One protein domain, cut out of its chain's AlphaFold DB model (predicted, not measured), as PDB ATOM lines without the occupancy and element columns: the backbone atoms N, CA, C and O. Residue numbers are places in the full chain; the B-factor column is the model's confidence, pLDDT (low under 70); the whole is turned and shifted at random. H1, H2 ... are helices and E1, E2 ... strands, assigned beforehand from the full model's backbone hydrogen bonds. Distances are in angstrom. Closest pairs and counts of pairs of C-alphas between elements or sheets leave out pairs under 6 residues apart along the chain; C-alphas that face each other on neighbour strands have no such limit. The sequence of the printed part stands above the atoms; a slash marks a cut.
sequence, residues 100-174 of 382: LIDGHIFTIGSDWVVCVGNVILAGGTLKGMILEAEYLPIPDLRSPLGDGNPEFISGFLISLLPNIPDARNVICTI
ATOM      1  N   LEU A 100      75.776 213.863 233.428       93.94
ATOM      2  CA  LEU A 100      75.260 213.864 232.068       93.94
ATOM      3  C   LEU A 100      75.710 215.156 231.391       93.94
ATOM      4  O   LEU A 100      75.621 216.224 231.989       93.94
ATOM      5  N   ILE A 101      76.202 215.045 230.163       94.88
ATOM      6  CA  ILE A 101      76.459 216.199 229.307       94.88
ATOM      7  C   ILE A 101      75.464 216.096 228.165       94.88
ATOM      8  O   ILE A 101      75.515 215.130 227.405       94.88
ATOM      9  N   ASP A 102      74.544 217.048 228.096       94.94
ATOM     10  CA  ASP A 102      73.574 217.147 227.008       94.94
ATOM     11  C   ASP A 102      73.971 218.300 226.097       94.94
ATOM     12  O   ASP A 102      74.058 219.440 226.554       94.94
ATOM     13  N   GLY A 103      74.284 218.012 224.838       93.69
ATOM     14  CA  GLY A 103      74.959 218.974 223.984       93.69
ATOM     15  C   GLY A 103      74.741 218.790 222.494       93.69
ATOM     16  O   GLY A 103      74.166 217.810 222.025       93.69
ATOM     17  N   HIS A 104      75.238 219.773 221.754       91.69
ATOM     18  CA  HIS A 104      75.152 219.873 220.309       91.69
ATOM     19  C   HIS A 104      76.523 220.183 219.714       91.69
ATOM     20  O   HIS A 104      77.345 220.865 220.325       91.69
ATOM     21  N   ILE A 105      76.743 219.688 218.499       90.38
ATOM     22  CA  ILE A 105      77.941 219.954 217.709       90.38
ATOM     23  C   ILE A 105      77.545 220.910 216.590       90.38
ATOM     24  O   ILE A 105      76.594 220.655 215.850       90.38
ATOM     25  N   PHE A 106      78.283 222.003 216.473       92.50
ATOM     26  CA  PHE A 106      78.114 223.029 215.458       92.50
ATOM     27  C   PHE A 106      79.365 223.099 214.594       92.50
ATOM     28  O   PHE A 106      80.478 222.932 215.081       92.50
ATOM     29  N   THR A 107      79.187 223.396 213.314       91.56
ATOM     30  CA  THR A 107      80.287 223.728 212.405       91.56
ATOM     31  C   THR A 107      80.182 225.200 212.034       91.56
ATOM     32  O   THR A 107      79.119 225.637 211.586       91.56
ATOM     33  N   ILE A 108      81.255 225.971 212.215       91.75
ATOM     34  CA  ILE A 108      81.288 227.397 211.866       91.75
ATOM     35  C   ILE A 108      82.244 227.579 210.685       91.75
ATOM     36  O   ILE A 108      83.463 227.516 210.824       91.75
ATOM     37  N   GLY A 109      81.679 227.803 209.497       90.69
ATOM     38  CA  GLY A 109      82.453 227.811 208.254       90.69
ATOM     39  C   GLY A 109      82.981 226.417 207.896       90.69
ATOM     40  O   GLY A 109      82.332 225.416 208.190       90.69
ATOM     41  N   SER A 110      84.141 226.365 207.240       86.31
ATOM     42  CA  SER A 110      84.887 225.128 206.954       86.31
ATOM     43  C   SER A 110      85.883 224.758 208.050       86.31
ATOM     44  O   SER A 110      86.400 223.643 208.049       86.31
ATOM     45  N   ASP A 111      86.139 225.690 208.968       87.44
ATOM     46  CA  ASP A 111      87.366 225.680 209.756       87.44
ATOM     47  C   ASP A 111      87.120 225.487 211.251       87.44
ATOM     48  O   ASP A 111      88.059 225.470 212.028       87.44
ATOM     49  N   TRP A 112      85.872 225.386 211.701       88.06
ATOM     50  CA  TRP A 112      85.584 225.252 213.125       88.06
ATOM     51  C   TRP A 112      84.548 224.184 213.383       88.06
ATOM     52  O   TRP A 112      83.477 224.178 212.772       88.06
ATOM     53  N   VAL A 113      84.836 223.362 214.382       88.62
ATOM     54  CA  VAL A 113      83.872 222.483 215.029       88.62
ATOM     55  C   VAL A 113      83.753 222.925 216.481       88.62
ATOM     56  O   VAL A 113      84.742 222.994 217.201       88.62
ATOM     57  N   VAL A 114      82.544 223.268 216.910       90.94
ATOM     58  CA  VAL A 114      82.256 223.737 218.266       90.94
ATOM     59  C   VAL A 114      81.229 222.814 218.898       90.94
ATOM     60  O   VAL A 114      80.093 222.726 218.439       90.94
ATOM     61  N   CYS A 115      81.615 222.141 219.969       91.81
ATOM     62  CA  CYS A 115      80.731 221.334 220.792       91.81
ATOM     63  C   CYS A 115      80.297 222.164 222.004       91.81
ATOM     64  O   CYS A 115      81.132 222.709 222.723       91.81
ATOM     65  N   VAL A 116      78.993 222.246 222.248       93.69
ATOM     66  CA  VAL A 116      78.419 222.948 223.403       93.69
ATOM     67  C   VAL A 116      77.552 221.971 224.174       93.69
ATOM     68  O   VAL A 116      76.673 221.352 223.582       93.69
ATOM     69  N   GLY A 117      77.773 221.836 225.480       94.50
ATOM     70  CA  GLY A 117      77.022 220.900 226.312       94.50
ATOM     71  C   GLY A 117      76.674 221.443 227.689       94.50
ATOM     72  O   GLY A 117      77.490 222.066 228.357       94.50
ATOM     73  N   ASN A 118      75.462 221.168 228.148       95.69
ATOM     74  CA  ASN A 118      75.006 221.421 229.506       95.69
ATOM     75  C   ASN A 118      75.477 220.300 230.431       95.69
ATOM     76  O   ASN A 118      75.198 219.127 230.189       95.69
ATOM     77  N   VAL A 119      76.154 220.662 231.519       95.25
ATOM     78  CA  VAL A 119      76.618 219.725 232.544       95.25
ATOM     79  C   VAL A 119      75.524 219.556 233.592       95.25
ATOM     80  O   VAL A 119      75.242 220.471 234.367       95.25
ATOM     81  N   ILE A 120      74.912 218.377 233.628       94.62
ATOM     82  CA  ILE A 120      73.778 218.038 234.488       94.62
ATOM     83  C   ILE A 120      74.229 216.990 235.512       94.62
ATOM     84  O   ILE A 120      74.761 215.933 235.164       94.62
ATOM     85  N   LEU A 121      74.029 217.285 236.796       91.19
ATOM     86  CA  LEU A 121      74.338 216.361 237.891       91.19
ATOM     87  C   LEU A 121      73.217 215.335 238.090       91.19
ATOM     88  O   LEU A 121      72.077 215.524 237.657       91.19
ATOM     89  N   ALA A 122      73.531 214.265 238.822       84.50
ATOM     90  CA  ALA A 122      72.526 213.342 239.335       84.50
ATOM     91  C   ALA A 122      71.433 214.125 240.090       84.50
ATOM     92  O   ALA A 122      71.737 214.928 240.971       84.50
ATOM     93  N   GLY A 123      70.170 213.921 239.706       86.06
ATOM     94  CA  GLY A 123      69.029 214.707 240.195       86.06
ATOM     95  C   GLY A 123      68.554 215.817 239.250       86.06
ATOM     96  O   GLY A 123      67.583 216.495 239.564       86.06
ATOM     97  N   GLY A 124      69.194 215.996 238.088       90.06
ATOM     98  CA  GLY A 124      68.736 216.925 237.048       90.06
ATOM     99  C   GLY A 124      69.155 218.381 237.264       90.06
ATOM    100  O   GLY A 124      68.778 219.252 236.484       90.06
ATOM    101  N   THR A 125      69.944 218.672 238.301       92.38
ATOM    102  CA  THR A 125      70.459 220.022 238.552       92.38
ATOM    103  C   THR A 125      71.503 220.403 237.503       92.38
ATOM    104  O   THR A 125      72.533 219.737 237.371       92.38
ATOM    105  N   LEU A 126      71.257 221.507 236.794       93.81
ATOM    106  CA  LEU A 126      72.218 222.116 235.878       93.81
ATOM    107  C   LEU A 126      73.377 222.729 236.675       93.81
ATOM    108  O   LEU A 126      73.166 223.607 237.511       93.81
ATOM    109  N   LYS A 127      74.602 222.265 236.422       93.06
ATOM    110  CA  LYS A 127      75.818 222.754 237.086       93.06
ATOM    111  C   LYS A 127      76.545 223.824 236.279       93.06
ATOM    112  O   LYS A 127      77.203 224.672 236.874       93.06
ATOM    113  N   GLY A 128      76.437 223.777 234.957       92.12
ATOM    114  CA  GLY A 128      77.098 224.721 234.067       92.12
ATOM    115  C   GLY A 128      77.052 224.264 232.617       92.12
ATOM    116  O   GLY A 128      76.265 223.390 232.258       92.12
ATOM    117  N   MET A 129      77.925 224.851 231.807       92.50
ATOM    118  CA  MET A 129      78.059 224.570 230.383       92.50
ATOM    119  C   MET A 129      79.534 224.315 230.063       92.50
ATOM    120  O   MET A 129      80.409 224.968 230.627       92.50
ATOM    121  N   ILE A 130      79.798 223.366 229.172       93.12
ATOM    122  CA  ILE A 130      81.111 223.095 228.597       93.12
ATOM    123  C   ILE A 130      81.096 223.499 227.126       93.12
ATOM    124  O   ILE A 130      80.121 223.237 226.416       93.12
ATOM    125  N   LEU A 131      82.163 224.162 226.689       92.12
ATOM    126  CA  LEU A 131      82.416 224.445 225.285       92.12
ATOM    127  C   LEU A 131      83.766 223.854 224.913       92.12
ATOM    128  O   LEU A 131      84.769 224.117 225.573       92.12
ATOM    129  N   GLU A 132      83.775 223.086 223.839       90.31
ATOM    130  CA  GLU A 132      84.973 222.592 223.182       90.31
ATOM    131  C   GLU A 132      84.975 223.175 221.770       90.31
ATOM    132  O   GLU A 132      83.972 223.091 221.065       90.31
ATOM    133  N   ALA A 133      86.072 223.813 221.371       88.94
ATOM    134  CA  ALA A 133      86.233 224.323 220.018       88.94
ATOM    135  C   ALA A 133      87.505 223.750 219.409       88.94
ATOM    136  O   ALA A 133      88.577 223.795 220.011       88.94
ATOM    137  N   GLU A 134      87.359 223.247 218.197       84.25
ATOM    138  CA  GLU A 134      88.400 222.642 217.390       84.25
ATOM    139  C   GLU A 134      88.511 223.436 216.085       84.25
ATOM    140  O   GLU A 134      87.503 223.677 215.415       84.25
ATOM    141  N   TYR A 135      89.726 223.874 215.747       84.50
ATOM    142  CA  TYR A 135      90.020 224.599 214.510       84.50
ATOM    143  C   TYR A 135      90.585 223.636 213.458       84.50
ATOM    144  O   TYR A 135      91.525 222.907 213.752       84.50
ATOM    145  N   LEU A 136      90.046 223.638 212.240       80.81
ATOM    146  CA  LEU A 136      90.391 222.769 211.115       80.81
ATOM    147  C   LEU A 136      90.794 223.603 209.882       80.81
ATOM    148  O   LEU A 136      90.269 224.695 209.698       80.81
ATOM    149  N   PRO A 137      91.659 223.096 208.987       70.00
ATOM    150  CA  PRO A 137      92.653 222.055 209.233       70.00
ATOM    151  C   PRO A 137      93.728 222.623 210.158       70.00
ATOM    152  O   PRO A 137      94.185 223.728 209.899       70.00
ATOM    153  N   ILE A 138      94.126 221.898 211.206       62.94
ATOM    154  CA  ILE A 138      95.037 222.409 212.244       62.94
ATOM    155  C   ILE A 138      96.329 222.921 211.597       62.94
ATOM    156  O   ILE A 138      97.179 222.114 211.209       62.94
ATOM    157  N   PRO A 139      96.515 224.248 211.461       59.16
ATOM    158  CA  PRO A 139      97.840 224.778 211.242       59.16
ATOM    159  C   PRO A 139      98.610 224.535 212.539       59.16
ATOM    160  O   PRO A 139      98.014 224.436 213.611       59.16
ATOM    161  N   ASP A 140      99.934 224.485 212.464       62.62
ATOM    162  CA  ASP A 140     100.797 224.531 213.644       62.62
ATOM    163  C   ASP A 140     100.540 225.880 214.361       62.62
ATOM    164  O   ASP A 140     101.205 226.884 214.093       62.62
ATOM    165  N   LEU A 141      99.506 225.950 215.214       64.62
ATOM    166  CA  LEU A 141      99.097 227.134 215.976       64.62
ATOM    167  C   LEU A 141     100.071 227.314 217.140       64.62
ATOM    168  O   LEU A 141      99.718 227.226 218.314       64.62
ATOM    169  N   ARG A 142     101.343 227.529 216.807       67.38
ATOM    170  CA  ARG A 142     102.385 227.780 217.792       67.38
ATOM    171  C   ARG A 142     102.154 229.161 218.382       67.38
ATOM    172  O   ARG A 142     102.225 230.168 217.676       67.38
ATOM    173  N   SER A 143     101.898 229.202 219.686       68.62
ATOM    174  CA  SER A 143     101.920 230.453 220.434       68.62
ATOM    175  C   SER A 143     103.306 231.095 220.293       68.62
ATOM    176  O   SER A 143     104.313 230.420 220.538       68.62
ATOM    177  N   PRO A 144     103.402 232.389 219.936       69.50
ATOM    178  CA  PRO A 144     104.681 233.085 219.878       69.50
ATOM    179  C   PRO A 144     105.373 233.157 221.249       69.50
ATOM    180  O   PRO A 144     106.582 233.377 221.302       69.50
ATOM    181  N   LEU A 145     104.633 232.948 222.347       72.50
ATOM    182  CA  LEU A 145     105.166 232.945 223.709       72.50
ATOM    183  C   LEU A 145     105.762 231.588 224.126       72.50
ATOM    184  O   LEU A 145     106.393 231.511 225.178       72.50
ATOM    185  N   GLY A 146     105.599 230.528 223.323       73.88
ATOM    186  CA  GLY A 146     106.122 229.190 223.635       73.88
ATOM    187  C   GLY A 146     105.453 228.507 224.836       73.88
ATOM    188  O   GLY A 146     105.905 227.453 225.266       73.88
ATOM    189  N   ASP A 147     104.374 229.085 225.362       71.44
ATOM    190  CA  ASP A 147     103.565 228.559 226.466       71.44
ATOM    191  C   ASP A 147     102.582 227.459 226.027       71.44
ATOM    192  O   ASP A 147     101.893 226.872 226.858       71.44
ATOM    193  N   GLY A 148     102.521 227.174 224.723       68.44
ATOM    194  CA  GLY A 148     101.665 226.138 224.145       68.44
ATOM    195  C   GLY A 148     100.176 226.487 224.140       68.44
ATOM    196  O   GLY A 148      99.371 225.656 223.733       68.44
ATOM    197  N   ASN A 149      99.791 227.698 224.559       70.19
ATOM    198  CA  ASN A 149      98.395 228.118 224.584       70.19
ATOM    199  C   ASN A 149      98.122 229.123 223.451       70.19
ATOM    200  O   ASN A 149      98.594 230.259 223.508       70.19
ATOM    201  N   PRO A 150      97.398 228.738 222.386       76.19
ATOM    202  CA  PRO A 150      97.121 229.646 221.284       76.19
ATOM    203  C   PRO A 150      96.127 230.733 221.724       76.19
ATOM    204  O   PRO A 150      94.918 230.502 221.797       76.19
ATOM    205  N   GLU A 151      96.633 231.951 221.953       81.44
ATOM    206  CA  GLU A 151      95.844 233.141 222.327       81.44
ATOM    207  C   GLU A 151      94.622 233.334 221.412       81.44
ATOM    208  O   GLU A 151      93.531 233.664 221.876       81.44
ATOM    209  N   PHE A 152      94.771 233.017 220.122       85.00
ATOM    210  CA  PHE A 152      93.697 233.044 219.132       85.00
ATOM    211  C   PHE A 152      92.480 232.187 219.515       85.00
ATOM    212  O   PHE A 152      91.352 232.679 219.459       85.00
ATOM    213  N   ILE A 153      92.687 230.934 219.943       82.62
ATOM    214  CA  ILE A 153      91.583 230.042 220.334       82.62
ATOM    215  C   ILE A 153      90.918 230.577 221.598       82.62
ATOM    216  O   ILE A 153      89.692 230.620 221.681       82.62
ATOM    217  N   SER A 154      91.712 231.043 222.564       79.56
ATOM    218  CA  SER A 154      91.172 231.622 223.796       79.56
ATOM    219  C   SER A 154      90.321 232.868 223.519       79.56
ATOM    220  O   SER A 154      89.210 232.978 224.035       79.56
ATOM    221  N   GLY A 155      90.779 233.761 222.635       85.81
ATOM    222  CA  GLY A 155      90.045 234.954 222.222       85.81
ATOM    223  C   GLY A 155      88.756 234.609 221.479       85.81
ATOM    224  O   GLY A 155      87.711 235.201 221.754       85.81
ATOM    225  N   PHE A 156      88.803 233.605 220.600       87.81
ATOM    226  CA  PHE A 156      87.616 233.086 219.926       87.81
ATOM    227  C   PHE A 156      86.597 232.524 220.926       87.81
ATOM    228  O   PHE A 156      85.445 232.953 220.920       87.81
ATOM    229  N   LEU A 157      87.016 231.645 221.838       84.00
ATOM    230  CA  LEU A 157      86.138 231.067 222.857       84.00
ATOM    231  C   LEU A 157      85.510 232.139 223.752       84.00
ATOM    232  O   LEU A 157      84.303 232.112 223.979       84.00
ATOM    233  N   ILE A 158      86.294 233.118 224.209       84.44
ATOM    234  CA  ILE A 158      85.782 234.243 225.004       84.44
ATOM    235  C   ILE A 158      84.743 235.042 224.207       84.44
ATOM    236  O   ILE A 158      83.738 235.459 224.774       84.44
ATOM    237  N   SER A 159      84.946 235.222 222.897       89.00
ATOM    238  CA  SER A 159      83.994 235.934 222.036       89.00
ATOM    239  C   SER A 159      82.671 235.189 221.816       89.00
ATOM    240  O   SER A 159      81.659 235.831 221.538       89.00
ATOM    241  N   LEU A 160      82.661 233.857 221.957       86.00
ATOM    242  CA  LEU A 160      81.445 233.045 221.861       86.00
ATOM    243  C   LEU A 160      80.606 233.092 223.140       86.00
ATOM    244  O   LEU A 160      79.399 232.842 223.095       86.00
ATOM    245  N   LEU A 161      81.233 233.368 224.283       85.19
ATOM    246  CA  LEU A 161      80.554 233.317 225.567       85.19
ATOM    247  C   LEU A 161      79.718 234.583 225.789       85.19
ATOM    248  O   LEU A 161      80.228 235.700 225.664       85.19
ATOM    249  N   PRO A 162      78.431 234.447 226.160       81.69
ATOM    250  CA  PRO A 162      77.647 235.596 226.578       81.69
ATOM    251  C   PRO A 162      78.287 236.218 227.823       81.69
ATOM    252  O   PRO A 162      78.739 235.511 228.725       81.69
ATOM    253  N   ASN A 163      78.298 237.551 227.892       83.00
ATOM    254  CA  ASN A 163      78.788 238.286 229.055       83.00
ATOM    255  C   ASN A 163      77.789 238.157 230.219       83.00
ATOM    256  O   ASN A 163      76.980 239.051 230.469       83.00
ATOM    257  N   ILE A 164      77.793 236.993 230.870       84.12
ATOM    258  CA  ILE A 164      76.964 236.697 232.034       84.12
ATOM    259  C   ILE A 164      77.726 237.182 233.277       84.12
ATOM    260  O   ILE A 164      78.849 236.723 233.509       84.12
ATOM    261  N   PRO A 165      77.149 238.091 234.086       81.56
ATOM    262  CA  PRO A 165      77.770 238.501 235.339       81.56
ATOM    263  C   PRO A 165      77.968 237.278 236.242       81.56
ATOM    264  O   PRO A 165      77.109 236.402 236.304       81.56
ATOM    265  N   ASP A 166      79.119 237.212 236.910       79.31
ATOM    266  CA  ASP A 166      79.525 236.122 237.811       79.31
ATOM    267  C   ASP A 166      79.775 234.751 237.149       79.31
ATOM    268  O   ASP A 166      80.066 233.773 237.842       79.31
ATOM    269  N   ALA A 167      79.733 234.655 235.813       80.69
ATOM    270  CA  ALA A 167      80.146 233.439 235.124       80.69
ATOM    271  C   ALA A 167      81.662 233.229 235.253       80.69
ATOM    272  O   ALA A 167      82.477 234.059 234.841       80.69
ATOM    273  N   ARG A 168      82.049 232.080 235.815       80.56
ATOM    274  CA  ARG A 168      83.446 231.655 235.887       80.56
ATOM    275  C   ARG A 168      83.821 230.944 234.591       80.56
ATOM    276  O   ARG A 168      83.444 229.796 234.381       80.56
ATOM    277  N   ASN A 169      84.597 231.621 233.755       77.81
ATOM    278  CA  ASN A 169      85.141 231.029 232.539       77.81
ATOM    279  C   ASN A 169      86.457 230.323 232.868       77.81
ATOM    280  O   ASN A 169      87.400 230.952 233.348       77.81
ATOM    281  N   VAL A 170      86.510 229.017 232.620       77.50
ATOM    282  CA  VAL A 170      87.706 228.196 232.836       77.50
ATOM    283  C   VAL A 170      88.116 227.615 231.498       77.50
ATOM    284  O   VAL A 170      87.429 226.763 230.942       77.50
ATOM    285  N   ILE A 171      89.226 228.121 230.966       77.12
ATOM    286  CA  ILE A 171      89.807 227.638 229.716       77.12
ATOM    287  C   ILE A 171      90.787 226.526 230.076       77.12
ATOM    288  O   ILE A 171      91.744 226.752 230.818       77.12
ATOM    289  N   CYS A 172      90.530 225.322 229.574       75.19
ATOM    290  CA  CYS A 172      91.423 224.184 229.728       75.19
ATOM    291  C   CYS A 172      92.159 223.957 228.409       75.19
ATOM    292  O   CYS A 172      91.534 223.653 227.396       75.19
ATOM    293  N   THR A 173      93.480 224.112 228.426       77.69
ATOM    294  CA  THR A 173      94.349 223.716 227.318       77.69
ATOM    295  C   THR A 173      95.194 222.537 227.749       77.69
ATOM    296  O   THR A 173      95.874 222.603 228.775       77.69
ATOM    297  N   ILE A 174      95.139 221.460 226.973       79.81
ATOM    298  CA  ILE A 174      95.972 220.283 227.199       79.81
ATOM    299  C   ILE A 174      97.239 220.453 226.358       79.81
ATOM    300  O   ILE A 174      97.124 220.583 225.139       79.81
TER     301      ILE A 174
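AT A GLANCE: This is residues 100 to 174 of the 382 residues of an uncharacterized protein of Schizophyllum commune (strain H4-8 / FGSC 9210) (UniProt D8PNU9). Three long strands, E1, E2 and E3, run side by side as a twisted slab, and one short helix, H1, lies over one face of it by the edge strand E3. Between E3 and H1 a long loop with no named element, residues 136 to 150, swings out past one end of the sheet, and after H1 a tail with no named element, residues 161 to 174, runs on beyond the end of the helix and then turns back, its C-alphas 7 to 18 A from the mean of all C-alphas. The printed part has 75 residues, with three named strands and then one named helix, in the order E1, E2, E3, H1; the sheet's order is E1 - E2 - E3, all antiparallel, and the class is mixed, helices and strands. The whole is loose, with a radius of gyration of the C-alphas of 14.2 A, and elongated, spanning 44 by 27 by 22 A.

HOW THE PARTS SIT: Begin at residues 100 to 108, strand E1, and go on through a tight link to residues 112 to 120, strand E2; they form a hairpin, antiparallel at 162 degrees. Look at N 104 and O 116, 2.8 A apart and within hydrogen-bond range. A second tight link leads to residues 126 to 135, strand E3, which forms a hairpin with E2, antiparallel at 166 degrees; here N 115 and O 132 are 2.8 A apart. The three strands are a meander, each the antiparallel neighbour of the one before; E1 and E3 are edge strands. A long link leads to residues 151 to 160, helix H1, which is on the sheet and over E3. H1 only just has a local plane under it, fitted to 6 C-alphas of the sheet; its height over the sheet is 9.6 A, and it runs slantwise to the strands, at 47 degrees to E3 on the local plane. The closest C-alphas of E3 and H1 are those of Ala 133 and Leu 157, 7.3 A apart. In H1 every O i to N i+4 pair is within hydrogen-bond range.

IN THESE COORDINATES: Find C-alpha 100 at (75.260, 213.864, 232.068); from there E1 runs 25.1 A to Ile 108. E2, from Trp 112 to Ile 120, measures 25.5 A, and E3, from Leu 126 to Tyr 135 at (90.020, 224.599, 214.510), 27.9 A. H1 runs 14.4 A from Glu 151 to Leu 160, whose C-alpha is at (81.445, 233.045, 221.861).

THE WHOLE: The two C-alphas farthest apart are those of Gly 123 and Pro 144, at 45.0 A. The printed part has no cut, and its long link is E3 to H1, 15 residues. The mean pLDDT of the printed part is 83.8; look for values under 70 at residues 138 to 144 and residue 148.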